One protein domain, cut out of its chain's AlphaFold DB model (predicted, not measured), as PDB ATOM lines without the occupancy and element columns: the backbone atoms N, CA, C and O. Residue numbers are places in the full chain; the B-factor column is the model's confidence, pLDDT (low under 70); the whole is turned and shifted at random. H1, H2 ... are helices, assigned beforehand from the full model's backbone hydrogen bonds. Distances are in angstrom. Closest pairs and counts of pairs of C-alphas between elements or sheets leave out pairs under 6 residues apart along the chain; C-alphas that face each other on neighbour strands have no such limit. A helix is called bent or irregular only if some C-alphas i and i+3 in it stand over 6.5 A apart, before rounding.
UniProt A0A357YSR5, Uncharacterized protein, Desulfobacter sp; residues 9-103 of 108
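This is residues 9 to 103 of the 108 residues of an uncharacterized protein of Desulfobacter sp (UniProt A0A357YSR5). What shape does one meet, going along from Gln 9? After a winding stretch with no named helix, residues 9 to 28, the long helix H1 runs out, and after a short link the equally long H2 folds back towards the end where H1 began. The two helices cross at a slant with an open gap between them, and the winding stretch lies at the end away from the link. What is it built of, and how large is it? The printed part has 95 residues with two named helices, H1 then H2, and no named strand, and its class is all helix. It is an extended rod, with a radius of gyration of the C-alphas of 20.5 A and spans of 65 by 25 by 20 A.

Where is H1? It holds residues 29 to 61, from C-alpha 29 at (93.122, 144.987, 173.427), and measures 48.1 A from first to last C-alpha. Where is H2? It holds residues 70 to 102, also 48.1 A long, and ends with C-alpha 102 at (80.684, 140.132, 156.932).

Do the helices touch? H1 and H2 are apart, with no C-alpha of the one within 8 A of the other. What stands free? Residues 54 to 79 do, for instance, of which 54 to 61 belong to H1 and 70 to 79 to H2. How do their backbones run? In H1 and H2 every O i to N i+4 pair is within hydrogen-bond range, and neither helix is bent.

How far does it reach? The two C-alphas farthest apart, those of Asn 22 and Lys 65, are 65.9 A apart. Is it continuous? The printed part has no cut, and the link from H1 to H2, 8 residues, is short. Where is the model's confidence low? The pLDDT is under 70 in residues 9 to 25 and 100 to 103.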
ATOM      1  N   GLN A   9      76.606 129.118 165.037       50.97
ATOM      2  CA  GLN A   9      75.436 129.901 164.623       50.97
ATOM      3  C   GLN A   9      74.687 130.571 165.792       50.97
ATOM      4  O   GLN A   9      73.954 131.532 165.584       50.97
ATOM      5  N   GLU A  10      74.852 130.083 167.025       52.38
ATOM      6  CA  GLU A  10      74.192 130.636 168.216       52.38
ATOM      7  C   GLU A  10      74.992 131.776 168.874       52.38
ATOM      8  O   GLU A  10      74.449 132.492 169.717       52.38
ATOM      9  N   TYR A  11      76.256 132.000 168.483       54.72
ATOM     10  CA  TYR A  11      77.098 133.056 169.070       54.72
ATOM     11  C   TYR A  11      76.883 134.452 168.482       54.72
ATOM     12  O   TYR A  11      77.505 135.390 168.973       54.72
ATOM     13  N   GLN A  12      76.014 134.615 167.474       53.62
ATOM     14  CA  GLN A  12      75.682 135.928 166.892       53.62
ATOM     15  C   GLN A  12      76.937 136.729 166.487       53.62
ATOM     16  O   GLN A  12      77.083 137.909 166.814       53.62
ATOM     17  N   ILE A  13      77.873 136.070 165.797       51.28
ATOM     18  CA  ILE A  13      79.162 136.649 165.383       51.28
ATOM     19  C   ILE A  13      78.971 137.870 164.448       51.28
ATOM     20  O   ILE A  13      79.814 138.772 164.469       51.28
ATOM     21  N   ASP A  14      77.806 137.991 163.791       49.91
ATOM     22  CA  ASP A  14      77.356 139.153 162.992       49.91
ATOM     23  C   ASP A  14      77.404 140.490 163.770       49.91
ATOM     24  O   ASP A  14      77.396 141.585 163.200       49.91
ATOM     25  N   HIS A  15      77.477 140.422 165.100       54.28
ATOM     26  CA  HIS A  15      77.467 141.562 166.010       54.28
ATOM     27  C   HIS A  15      78.840 141.907 166.603       54.28
ATOM     28  O   HIS A  15      78.920 142.767 167.477       54.28
ATOM     29  N   LEU A  16      79.937 141.302 166.133       55.75
ATOM     30  CA  LEU A  16      81.289 141.498 166.688       55.75
ATOM     31  C   LEU A  16      81.723 142.968 166.850       55.75
ATOM     32  O   LEU A  16      82.522 143.273 167.734       55.75
ATOM     33  N   ILE A  17      81.227 143.874 165.999       53.47
ATOM     34  CA  ILE A  17      81.536 145.314 166.058       53.47
ATOM     35  C   ILE A  17      80.429 146.118 166.755       53.47
ATOM     36  O   ILE A  17      80.729 147.080 167.459       53.47
ATOM     37  N   ASN A  18      79.164 145.741 166.562       53.22
ATOM     38  CA  ASN A  18      78.011 146.541 166.994       53.22
ATOM     39  C   ASN A  18      77.406 146.083 168.328       53.22
ATOM     40  O   ASN A  18      76.629 146.823 168.930       53.22
ATOM     41  N   GLY A  19      77.773 144.894 168.804       51.59
ATOM     42  CA  GLY A  19      77.159 144.270 169.962       51.59
ATOM     43  C   GLY A  19      75.761 143.714 169.684       51.59
ATOM     44  O   GLY A  19      75.145 143.993 168.651       51.59
ATOM     45  N   THR A  20      75.261 142.905 170.614       53.00
ATOM     46  CA  THR A  20      73.847 142.502 170.659       53.00
ATOM     47  C   THR A  20      73.178 143.318 171.760       53.00
ATOM     48  O   THR A  20      73.803 143.593 172.785       53.00
ATOM     49  N   ASP A  21      71.911 143.706 171.591       53.72
ATOM     50  CA  ASP A  21      71.208 144.612 172.521       53.72
ATOM     51  C   ASP A  21      71.171 144.125 173.992       53.72
ATOM     52  O   ASP A  21      70.825 144.897 174.887       53.72
ATOM     53  N   ASN A  22      71.558 142.871 174.276       51.75
ATOM     54  CA  ASN A  22      71.279 142.214 175.551       51.75
ATOM     55  C   ASN A  22      72.493 141.705 176.358       51.75
ATOM     56  O   ASN A  22      72.261 141.213 177.459       51.75
ATOM     57  N   ALA A  23      73.747 141.813 175.892       54.66
ATOM     58  CA  ALA A  23      74.947 141.538 176.713       54.66
ATOM     59  C   ALA A  23      76.257 141.829 175.950       54.66
ATOM     60  O   ALA A  23      76.936 140.910 175.490       54.66
ATOM     61  N   ASN A  24      76.649 143.099 175.838       59.59
ATOM     62  CA  ASN A  24      77.936 143.442 175.231       59.59
ATOM     63  C   ASN A  24      79.098 143.085 176.162       59.59
ATOM     64  O   ASN A  24      79.190 143.588 177.283       59.59
ATOM     65  N   ILE A  25      79.990 142.226 175.676       66.00
ATOM     66  CA  ILE A  25      81.297 141.975 176.278       66.00
ATOM     67  C   ILE A  25      82.327 142.622 175.363       66.00
ATOM     68  O   ILE A  25      82.487 142.217 174.211       66.00
ATOM     69  N   ASP A  26      83.033 143.621 175.879       70.00
ATOM     70  CA  ASP A  26      84.117 144.254 175.139       70.00
ATOM     71  C   ASP A  26      85.332 143.328 175.097       70.00
ATOM     72  O   ASP A  26      85.876 142.939 176.134       70.00
ATOM     73  N   LEU A  27      85.812 143.026 173.889       72.50
ATOM     74  CA  LEU A  27      87.106 142.377 173.724       72.50
ATOM     75  C   LEU A  27      88.214 143.343 174.131       72.50
ATOM     76  O   LEU A  27      88.403 144.414 173.535       72.50
ATOM     77  N   THR A  28      89.012 142.933 175.109       83.56
ATOM     78  CA  THR A  28      90.172 143.720 175.515       83.56
ATOM     79  C   THR A  28      91.173 143.840 174.362       83.56
ATOM     80  O   THR A  28      91.196 143.050 173.410       83.56
ATOM     81  N   ARG A  29      92.042 144.857 174.416       84.81
ATOM     82  CA  ARG A  29      93.122 144.987 173.427       84.81
ATOM     83  C   ARG A  29      94.027 143.751 173.421       84.81
ATOM     84  O   ARG A  29      94.391 143.278 172.351       84.81
ATOM     85  N   GLU A  30      94.319 143.216 174.604       85.75
ATOM     86  CA  GLU A  30      95.154 142.030 174.783       85.75
ATOM     87  C   GLU A  30      94.545 140.784 174.123       85.75
ATOM     88  O   GLU A  30      95.247 140.047 173.431       85.75
ATOM     89  N   GLU A  31      93.235 140.564 174.271       83.69
ATOM     90  CA  GLU A  31      92.543 139.437 173.633       83.69
ATOM     91  C   GLU A  31      92.569 139.534 172.112       83.69
ATOM     92  O   GLU A  31      92.895 138.554 171.440       83.69
ATOM     93  N   ARG A  32      92.317 140.731 171.568       82.50
ATOM     94  CA  ARG A  32      92.396 140.966 170.121       82.50
ATOM     95  C   ARG A  32      93.802 140.738 169.580       82.50
ATOM     96  O   ARG A  32      93.956 140.064 168.565       82.50
ATOM     97  N   ASP A  33      94.827 141.241 170.267       86.88
ATOM     98  CA  ASP A  33      96.223 141.041 169.863       86.88
ATOM     99  C   ASP A  33      96.615 139.551 169.932       86.88
ATOM    100  O   ASP A  33      97.305 139.037 169.045       86.88
ATOM    101  N   LYS A  34      96.123 138.816 170.940       88.75
ATOM    102  CA  LYS A  34      96.330 137.368 171.064       88.75
ATOM    103  C   LYS A  34      95.687 136.595 169.914       88.75
ATOM    104  O   LYS A  34      96.341 135.721 169.346       88.75
ATOM    105  N   TRP A  35      94.436 136.890 169.570       86.12
ATOM    106  CA  TRP A  35      93.736 136.214 168.473       86.12
ATOM    107  C   TRP A  35      94.349 136.555 167.117       86.12
ATOM    108  O   TRP A  35      94.605 135.653 166.323       86.12
ATOM    109  N   ALA A  36      94.703 137.822 166.885       86.25
ATOM    110  CA  ALA A  36      95.416 138.236 165.679       86.25
ATOM    111  C   ALA A  36      96.730 137.455 165.510       86.25
ATOM    112  O   ALA A  36      97.024 136.946 164.429       86.25
ATOM    113  N   LYS A  37      97.489 137.267 166.598       91.62
ATOM    114  CA  LYS A  37      98.701 136.442 166.580       91.62
ATOM    115  C   LYS A  37      98.414 134.979 166.229       91.62
ATOM    116  O   LYS A  37      99.200 134.373 165.506       91.62
ATOM    117  N   GLN A  38      97.316 134.405 166.719       87.50
ATOM    118  CA  GLN A  38      96.922 133.034 166.374       87.50
ATOM    119  C   GLN A  38      96.563 132.895 164.889       87.50
ATOM    120  O   GLN A  38      96.957 131.910 164.269       87.50
ATOM    121  N   ILE A  39      95.893 133.892 164.305       88.06
ATOM    122  CA  ILE A  39      95.580 133.925 162.866       88.06
ATOM    123  C   ILE A  39      96.868 133.999 162.034       88.06
ATOM    124  O   ILE A  39      97.022 133.251 161.068       88.06
ATOM    125  N   VAL A  40      97.838 134.827 162.437       90.56
ATOM    126  CA  VAL A  40      99.158 134.881 161.780       90.56
ATOM    127  C   VAL A  40      99.861 133.521 161.847       90.56
ATOM    128  O   VAL A  40     100.307 133.013 160.822       90.56
ATOM    129  N   GLN A  41      99.889 132.878 163.017       91.00
ATOM    130  CA  GLN A  41     100.487 131.544 163.177       91.00
ATOM    131  C   GLN A  41      99.792 130.470 162.331       91.00
ATOM    132  O   GLN A  41     100.436 129.530 161.861       91.00
ATOM    133  N   PHE A  42      98.474 130.574 162.145       87.69
ATOM    134  CA  PHE A  42      97.735 129.691 161.247       87.69
ATOM    135  C   PHE A  42      98.171 129.886 159.790       87.69
ATOM    136  O   PHE A  42      98.470 128.906 159.109       87.69
ATOM    137  N   SER A  43      98.294 131.138 159.341       89.62
ATOM    138  CA  SER A  43      98.779 131.468 157.998       89.62
ATOM    139  C   SER A  43     100.198 130.944 157.745       89.62
ATOM    140  O   SER A  43     100.446 130.324 156.711       89.62
ATOM    141  N   GLU A  44     101.106 131.095 158.712       94.38
ATOM    142  CA  GLU A  44     102.467 130.542 158.635       94.38
ATOM    143  C   GLU A  44     102.449 129.015 158.456       94.38
ATOM    144  O   GLU A  44     103.126 128.475 157.583       94.38
ATOM    145  N   ARG A  45     101.611 128.304 159.220       91.38
ATOM    146  CA  ARG A  45     101.473 126.843 159.097       91.38
ATOM    147  C   ARG A  45     100.897 126.407 157.752       91.38
ATOM    148  O   ARG A  45     101.293 125.355 157.248       91.38
ATOM    149  N   LEU A  46      99.977 127.179 157.175       90.25
ATOM    150  CA  LEU A  46      99.467 126.920 155.826       90.25
ATOM    151  C   LEU A  46     100.567 127.088 154.774       90.25
ATOM    152  O   LEU A  46     100.667 126.261 153.869       90.25
ATOM    153  N   ALA A  47     101.421 128.103 154.916       92.88
ATOM    154  CA  ALA A  47     102.565 128.295 154.030       92.88
ATOM    155  C   ALA A  47     103.568 127.131 154.135       92.88
ATOM    156  O   ALA A  47     103.989 126.589 153.112       92.88
ATOM    157  N   ASP A  48     103.892 126.683 155.352       93.94
ATOM    158  CA  ASP A  48     104.747 125.509 155.574       93.94
ATOM    159  C   ASP A  48     104.146 124.236 154.961       93.94
ATOM    160  O   ASP A  48     104.858 123.393 154.404       93.94
ATOM    161  N   PHE A  49     102.825 124.073 155.067       91.00
ATOM    162  CA  PHE A  49     102.121 122.958 154.448       91.00
ATOM    163  C   PHE A  49     102.191 123.025 152.915       91.00
ATOM    164  O   PHE A  49     102.510 122.013 152.290       91.00
ATOM    165  N   ALA A  50     101.973 124.200 152.319       92.50
ATOM    166  CA  ALA A  50     102.088 124.400 150.876       92.50
ATOM    167  C   ALA A  50     103.491 124.029 150.365       92.50
ATOM    168  O   ALA A  50     103.619 123.237 149.433       92.50
ATOM    169  N   GLN A  51     104.548 124.472 151.056       94.94
ATOM    170  CA  GLN A  51     105.929 124.107 150.716       94.94
ATOM    171  C   GLN A  51     106.168 122.587 150.761       94.94
ATOM    172  O   GLN A  51     106.863 122.029 149.909       94.94
ATOM    173  N   LYS A  52     105.593 121.884 151.747       92.75
ATOM    174  CA  LYS A  52     105.677 120.414 151.821       92.75
ATOM    175  C   LYS A  52     104.928 119.745 150.669       92.75
ATOM    176  O   LYS A  52     105.420 118.752 150.136       92.75
ATOM    177  N   ALA A  53     103.764 120.269 150.290       91.00
ATOM    178  CA  ALA A  53     102.989 119.751 149.169       91.00
ATOM    179  C   ALA A  53     103.763 119.878 147.846       91.00
ATOM    180  O   ALA A  53     103.844 118.901 147.097       91.00
ATOM    181  N   ASP A  54     104.417 121.018 147.613       93.19
ATOM    182  CA  ASP A  54     105.262 121.245 146.434       93.19
ATOM    183  C   ASP A  54     106.443 120.270 146.376       93.19
ATOM    184  O   ASP A  54     106.743 119.702 145.321       93.19
ATOM    185  N   LEU A  55     107.087 120.008 147.519       92.38
ATOM    186  CA  LEU A  55     108.162 119.020 147.616       92.38
ATOM    187  C   LEU A  55     107.670 117.611 147.256       92.38
ATOM    188  O   LEU A  55     108.333 116.902 146.499       92.38
ATOM    189  N   PHE A  56     106.514 117.196 147.781       89.62
ATOM    190  CA  PHE A  56     105.945 115.880 147.481       89.62
ATOM    191  C   PHE A  56     105.540 115.754 146.014       89.62
ATOM    192  O   PHE A  56     105.803 114.720 145.399       89.62
ATOM    193  N   SER A  57     104.945 116.802 145.444       91.88
ATOM    194  CA  SER A  57     104.610 116.850 144.023       91.88
ATOM    195  C   SER A  57     105.866 116.724 143.162       91.88
ATOM    196  O   SER A  57     105.920 115.868 142.282       91.88
ATOM    197  N   SER A  58     106.913 117.489 143.485       93.94
ATOM    198  CA  SER A  58     108.193 117.465 142.769       93.94
ATOM    199  C   SER A  58     108.865 116.095 142.832       93.94
ATOM    200  O   SER A  58     109.339 115.598 141.816       93.94
ATOM    201  N   LEU A  59     108.863 115.450 144.005       90.88
ATOM    202  CA  LEU A  59     109.398 114.099 144.169       90.88
ATOM    203  C   LEU A  59     108.653 113.096 143.282       90.88
ATOM    204  O   LEU A  59     109.282 112.316 142.573       90.88
ATOM    205  N   LEU A  60     107.318 113.120 143.308       90.50
ATOM    206  CA  LEU A  60     106.484 112.185 142.547       90.50
ATOM    207  C   LEU A  60     106.495 112.451 141.035       90.50
ATOM    208  O   LEU A  60     106.270 111.521 140.265       90.50
ATOM    209  N   ALA A  61     106.748 113.692 140.619       93.81
ATOM    210  CA  ALA A  61     106.889 114.087 139.219       93.81
ATOM    211  C   ALA A  61     108.321 113.919 138.678       93.81
ATOM    212  O   ALA A  61     108.541 114.101 137.482       93.81
ATOM    213  N   SER A  62     109.293 113.610 139.541       95.06
ATOM    214  CA  SER A  62     110.689 113.448 139.138       95.06
ATOM    215  C   SER A  62     110.898 112.220 138.246       95.06
ATOM    216  O   SER A  62     110.136 111.255 138.275       95.06
ATOM    217  N   GLU A  63     111.982 112.236 137.470       94.62
ATOM    218  CA  GLU A  63     112.415 111.088 136.662       94.62
ATOM    219  C   GLU A  63     113.093 109.990 137.506       94.62
ATOM    220  O   GLU A  63     113.478 108.940 136.983       94.62
ATOM    221  N   GLU A  64     113.267 110.214 138.814       92.62
ATOM    222  CA  GLU A  64     113.914 109.250 139.693       92.62
ATOM    223  C   GLU A  64     113.067 107.987 139.856       92.62
ATOM    224  O   GLU A  64     111.840 108.004 139.982       92.62
ATOM    225  N   LYS A  65     113.740 106.835 139.904       93.19
ATOM    226  CA  LYS A  65     113.060 105.564 140.134       93.19
ATOM    227  C   LYS A  65     112.537 105.498 141.569       93.19
ATOM    228  O   LYS A  65     113.286 105.208 142.500       93.19
ATOM    229  N   ILE A  66     111.223 105.607 141.728       90.25
ATOM    230  CA  ILE A  66     110.542 105.372 143.004       90.25
ATOM    231  C   ILE A  66     110.191 103.885 143.130       90.25
ATOM    232  O   ILE A  66     109.542 103.303 142.264       90.25
ATOM    233  N   SER A  67     110.629 103.245 144.215       92.81
ATOM    234  CA  SER A  67     110.300 101.847 144.527       92.81
ATOM    235  C   SER A  67     109.619 101.768 145.890       92.81
ATOM    236  O   SER A  67     110.177 102.210 146.890       92.81
ATOM    237  N   ALA A  68     108.414 101.203 145.935       91.62
ATOM    238  CA  ALA A  68     107.609 101.093 147.148       91.62
ATOM    239  C   ALA A  68     106.827  99.775 147.165       91.62
ATOM    240  O   ALA A  68     106.528  99.195 146.120       91.62
ATOM    241  N   THR A  69     106.466  99.304 148.359       96.06
ATOM    242  CA  THR A  69     105.571  98.146 148.489       96.06
ATOM    243  C   THR A  69     104.117  98.553 148.207       96.06
ATOM    244  O   THR A  69     103.754  99.713 148.437       96.06
ATOM    245  N   PRO A  70     103.233  97.619 147.802       95.56
ATOM    246  CA  PRO A  70     101.803  97.907 147.662       95.56
ATOM    247  C   PRO A  70     101.167  98.475 148.941       95.56
ATOM    248  O   PRO A  70     100.307  99.352 148.874       95.56
ATOM    249  N   ALA A  71     101.618  98.010 150.114       96.56
ATOM    250  CA  ALA A  71     101.149  98.509 151.403       96.56
ATOM    251  C   ALA A  71     101.536  99.981 151.616       96.56
ATOM    252  O   ALA A  71     100.687 100.787 151.987       96.56
ATOM    253  N   SER A  72     102.783 100.351 151.309       93.31
ATOM    254  CA  SER A  72     103.264 101.736 151.401       93.31
ATOM    255  C   SER A  72     102.474 102.679 150.489       93.31
ATOM    256  O   SER A  72     102.081 103.759 150.920       93.31
ATOM    257  N   LEU A  73     102.173 102.252 149.256       91.69
ATOM    258  CA  LEU A  73     101.367 103.038 148.314       91.69
ATOM    259  C   LEU A  73      99.920 103.216 148.794       91.69
ATOM    260  O   LEU A  73      99.351 104.300 148.666       91.69
ATOM    261  N   LYS A  74      99.326 102.171 149.388       95.00
ATOM    262  CA  LYS A  74      97.988 102.260 149.988       95.00
ATOM    263  C   LYS A  74      97.964 103.271 151.135       95.00
ATOM    264  O   LYS A  74      97.041 104.080 151.200       95.00
ATOM    265  N   THR A  75      98.970 103.244 152.007       95.88
ATOM    266  CA  THR A  75      99.095 104.197 153.116       95.88
ATOM    267  C   THR A  75      99.245 105.629 152.611       95.88
ATOM    268  O   THR A  75      98.496 106.493 153.060       95.88
ATOM    269  N   LEU A  76     100.126 105.870 151.632       91.31
ATOM    270  CA  LEU A  76     100.301 107.193 151.023       91.31
ATOM    271  C   LEU A  76      98.978 107.727 150.461       91.31
ATOM    272  O   LEU A  76      98.596 108.859 150.742       91.31
ATOM    273  N   LYS A  77      98.239 106.890 149.722       91.88
ATOM    274  CA  LYS A  77      96.926 107.257 149.179       91.88
ATOM    275  C   LYS A  77      95.957 107.687 150.284       91.88
ATOM    276  O   LYS A  77      95.328 108.729 150.152       91.88
ATOM    277  N   ILE A  78      95.842 106.909 151.364       96.06
ATOM    278  CA  ILE A  78      94.960 107.236 152.499       96.06
ATOM    279  C   ILE A  78      95.365 108.573 153.130       96.06
ATOM    280  O   ILE A  78      94.505 109.414 153.366       96.06
ATOM    281  N   GLN A  79      96.661 108.791 153.353       93.44
ATOM    282  CA  GLN A  79      97.167 110.027 153.950       93.44
ATOM    283  C   GLN A  79      96.863 111.256 153.084       93.44
ATOM    284  O   GLN A  79      96.435 112.275 153.616       93.44
ATOM    285  N   LEU A  80      97.007 111.152 151.758       90.50
ATOM    286  CA  LEU A  80      96.635 112.229 150.833       90.50
ATOM    287  C   LEU A  80      95.132 112.545 150.892       90.50
ATOM    288  O   LEU A  80      94.759 113.716 150.904       90.50
ATOM    289  N   PHE A  81      94.272 111.524 150.988       92.38
ATOM    290  CA  PHE A  81      92.831 111.737 151.169       92.38
ATOM    291  C   PHE A  81      92.507 112.440 152.487       92.38
ATOM    292  O   PHE A  81      91.727 113.385 152.478       92.38
ATOM    293  N   MET A  82      93.121 112.019 153.595       94.00
ATOM    294  CA  MET A  82      92.901 112.641 154.908       94.00
ATOM    295  C   MET A  82      93.311 114.117 154.925       94.00
ATOM    296  O   MET A  82      92.628 114.937 155.527       94.00
ATOM    297  N   ILE A  83      94.418 114.459 154.260       90.62
ATOM    298  CA  ILE A  83      94.869 115.847 154.128       90.62
ATOM    299  C   ILE A  83      93.849 116.669 153.337       90.62
ATOM    300  O   ILE A  83      93.479 117.755 153.771       90.62
ATOM    301  N   ASN A  84      93.378 116.151 152.200       89.75
ATOM    302  CA  ASN A  84      92.401 116.851 151.369       89.75
ATOM    303  C   ASN A  84      91.075 117.087 152.114       89.75
ATOM    304  O   ASN A  84      90.517 118.176 152.063       89.75
ATOM    305  N   ASP A  85      90.604 116.081 152.848       93.94
ATOM    306  CA  ASP A  85      89.382 116.158 153.655       93.94
ATOM    307  C   ASP A  85      89.480 117.214 154.769       93.94
ATOM    308  O   ASP A  85      88.586 118.043 154.948       93.94
ATOM    309  N   ALA A  86      90.621 117.247 155.467       91.75
ATOM    310  CA  ALA A  86      90.892 118.247 156.493       91.75
ATOM    311  C   ALA A  86      90.974 119.672 155.919       91.75
ATOM    312  O   ALA A  86      90.495 120.608 156.555       91.75
ATOM    313  N   LEU A  87      91.561 119.842 154.728       90.81
ATOM    314  CA  LEU A  87      91.634 121.142 154.059       90.81
ATOM    315  C   LEU A  87      90.254 121.640 153.638       90.81
ATOM    316  O   LEU A  87      89.935 122.789 153.919       90.81
ATOM    317  N   ASN A  88      89.430 120.785 153.027       91.69
ATOM    318  CA  ASN A  88      88.061 121.152 152.665       91.69
ATOM    319  C   ASN A  88      87.262 121.568 153.902       91.69
ATOM    320  O   ASN A  88      86.680 122.643 153.917       91.69
ATOM    321  N   SER A  89      87.343 120.786 154.983       92.12
ATOM    322  CA  SER A  89      86.680 121.131 156.246       92.12
ATOM    323  C   SER A  89      87.160 122.473 156.812       92.12
ATOM    324  O   SER A  89      86.369 123.248 157.340       92.12
ATOM    325  N   ALA A  90      88.463 122.761 156.722       89.06
ATOM    326  CA  ALA A  90      89.017 124.030 157.182       89.06
ATOM    327  C   ALA A  90      88.545 125.217 156.328       89.06
ATOM    328  O   ALA A  90      88.288 126.284 156.883       89.06
ATOM    329  N   LEU A  91      88.426 125.032 155.010       89.25
ATOM    330  CA  LEU A  91      87.888 126.039 154.093       89.25
ATOM    331  C   LEU A  91      86.399 126.286 154.352       89.25
ATOM    332  O   LEU A  91      86.016 127.435 154.513       89.25
ATOM    333  N   ASP A  92      85.596 125.234 154.523       89.56
ATOM    334  CA  ASP A  92      84.168 125.364 154.844       89.56
ATOM    335  C   ASP A  92      83.951 126.152 156.149       89.56
ATOM    336  O   ASP A  92      83.088 127.026 156.230       89.56
ATOM    337  N   ILE A  93      84.765 125.884 157.178       85.75
ATOM    338  CA  ILE A  93      84.724 126.639 158.439       85.75
ATOM    339  C   ILE A  93      85.131 128.100 158.218       85.75
ATOM    340  O   ILE A  93      84.514 128.991 158.797       85.75
ATOM    341  N   ALA A  94      86.155 128.360 157.402       84.88
ATOM    342  CA  ALA A  94      86.591 129.719 157.097       84.88
ATOM    343  C   ALA A  94      85.509 130.505 156.341       84.88
ATOM    344  O   ALA A  94      85.241 131.647 156.704       84.88
ATOM    345  N   ASP A  95      84.838 129.879 155.374       82.06
ATOM    346  CA  ASP A  95      83.720 130.472 154.638       82.06
ATOM    347  C   ASP A  95      82.540 130.771 155.573       82.06
ATOM    348  O   ASP A  95      81.908 131.823 155.471       82.06
ATOM    349  N   MET A  96      82.235 129.874 156.519       79.44
ATOM    350  CA  MET A  96      81.229 130.139 157.553       79.44
ATOM    351  C   MET A  96      81.624 131.338 158.418       79.44
ATOM    352  O   MET A  96      80.817 132.242 158.596       79.44
ATOM    353  N   MET A  97      82.871 131.391 158.893       75.94
ATOM    354  CA  MET A  97      83.375 132.524 159.674       75.94
ATOM    355  C   MET A  97      83.320 133.837 158.887       75.94
ATOM    356  O   MET A  97      82.956 134.861 159.450       75.94
ATOM    357  N   GLU A  98      83.675 133.826 157.602       72.94
ATOM    358  CA  GLU A  98      83.584 135.005 156.740       72.94
ATOM    359  C   GLU A  98      82.131 135.473 156.608       72.94
ATOM    360  O   GLU A  98      81.843 136.655 156.803       72.94
ATOM    361  N   ASN A  99      81.206 134.549 156.335       70.19
ATOM    362  CA  ASN A  99      79.782 134.856 156.243       70.19
ATOM    363  C   ASN A  99      79.239 135.447 157.550       70.19
ATOM    364  O   ASN A  99      78.584 136.485 157.495       70.19
ATOM    365  N   ASP A 100      79.566 134.826 158.683       63.56
ATOM    366  CA  ASP A 100      79.134 135.237 160.023       63.56
ATOM    367  C   ASP A 100      79.832 136.530 160.509       63.56
ATOM    368  O   ASP A 100      79.467 137.096 161.533       63.56
ATOM    369  N   MET A 101      80.896 136.995 159.841       64.94
ATOM    370  CA  MET A 101      81.589 138.249 160.179       64.94
ATOM    371  C   MET A 101      81.230 139.408 159.242       64.94
ATOM    372  O   MET A 101      81.317 140.568 159.648       64.94
ATOM    373  N   ILE A 102      80.899 139.121 157.979       56.66
ATOM    374  CA  ILE A 102      80.684 140.132 156.932       56.66
ATOM    375  C   ILE A 102      79.195 140.442 156.728       56.66
ATOM    376  O   ILE A 102      78.865 141.574 156.352       56.66
ATOM    377  N   LYS A 103      78.274 139.499 156.985       48.22
ATOM    378  CA  LYS A 103      76.838 139.765 156.825       48.22
ATOM    379  C   LYS A 103      76.332 140.664 157.946       48.22
ATOM    380  O   LYS A 103      76.134 140.270 159.084       48.22
TER     381      LYS A 103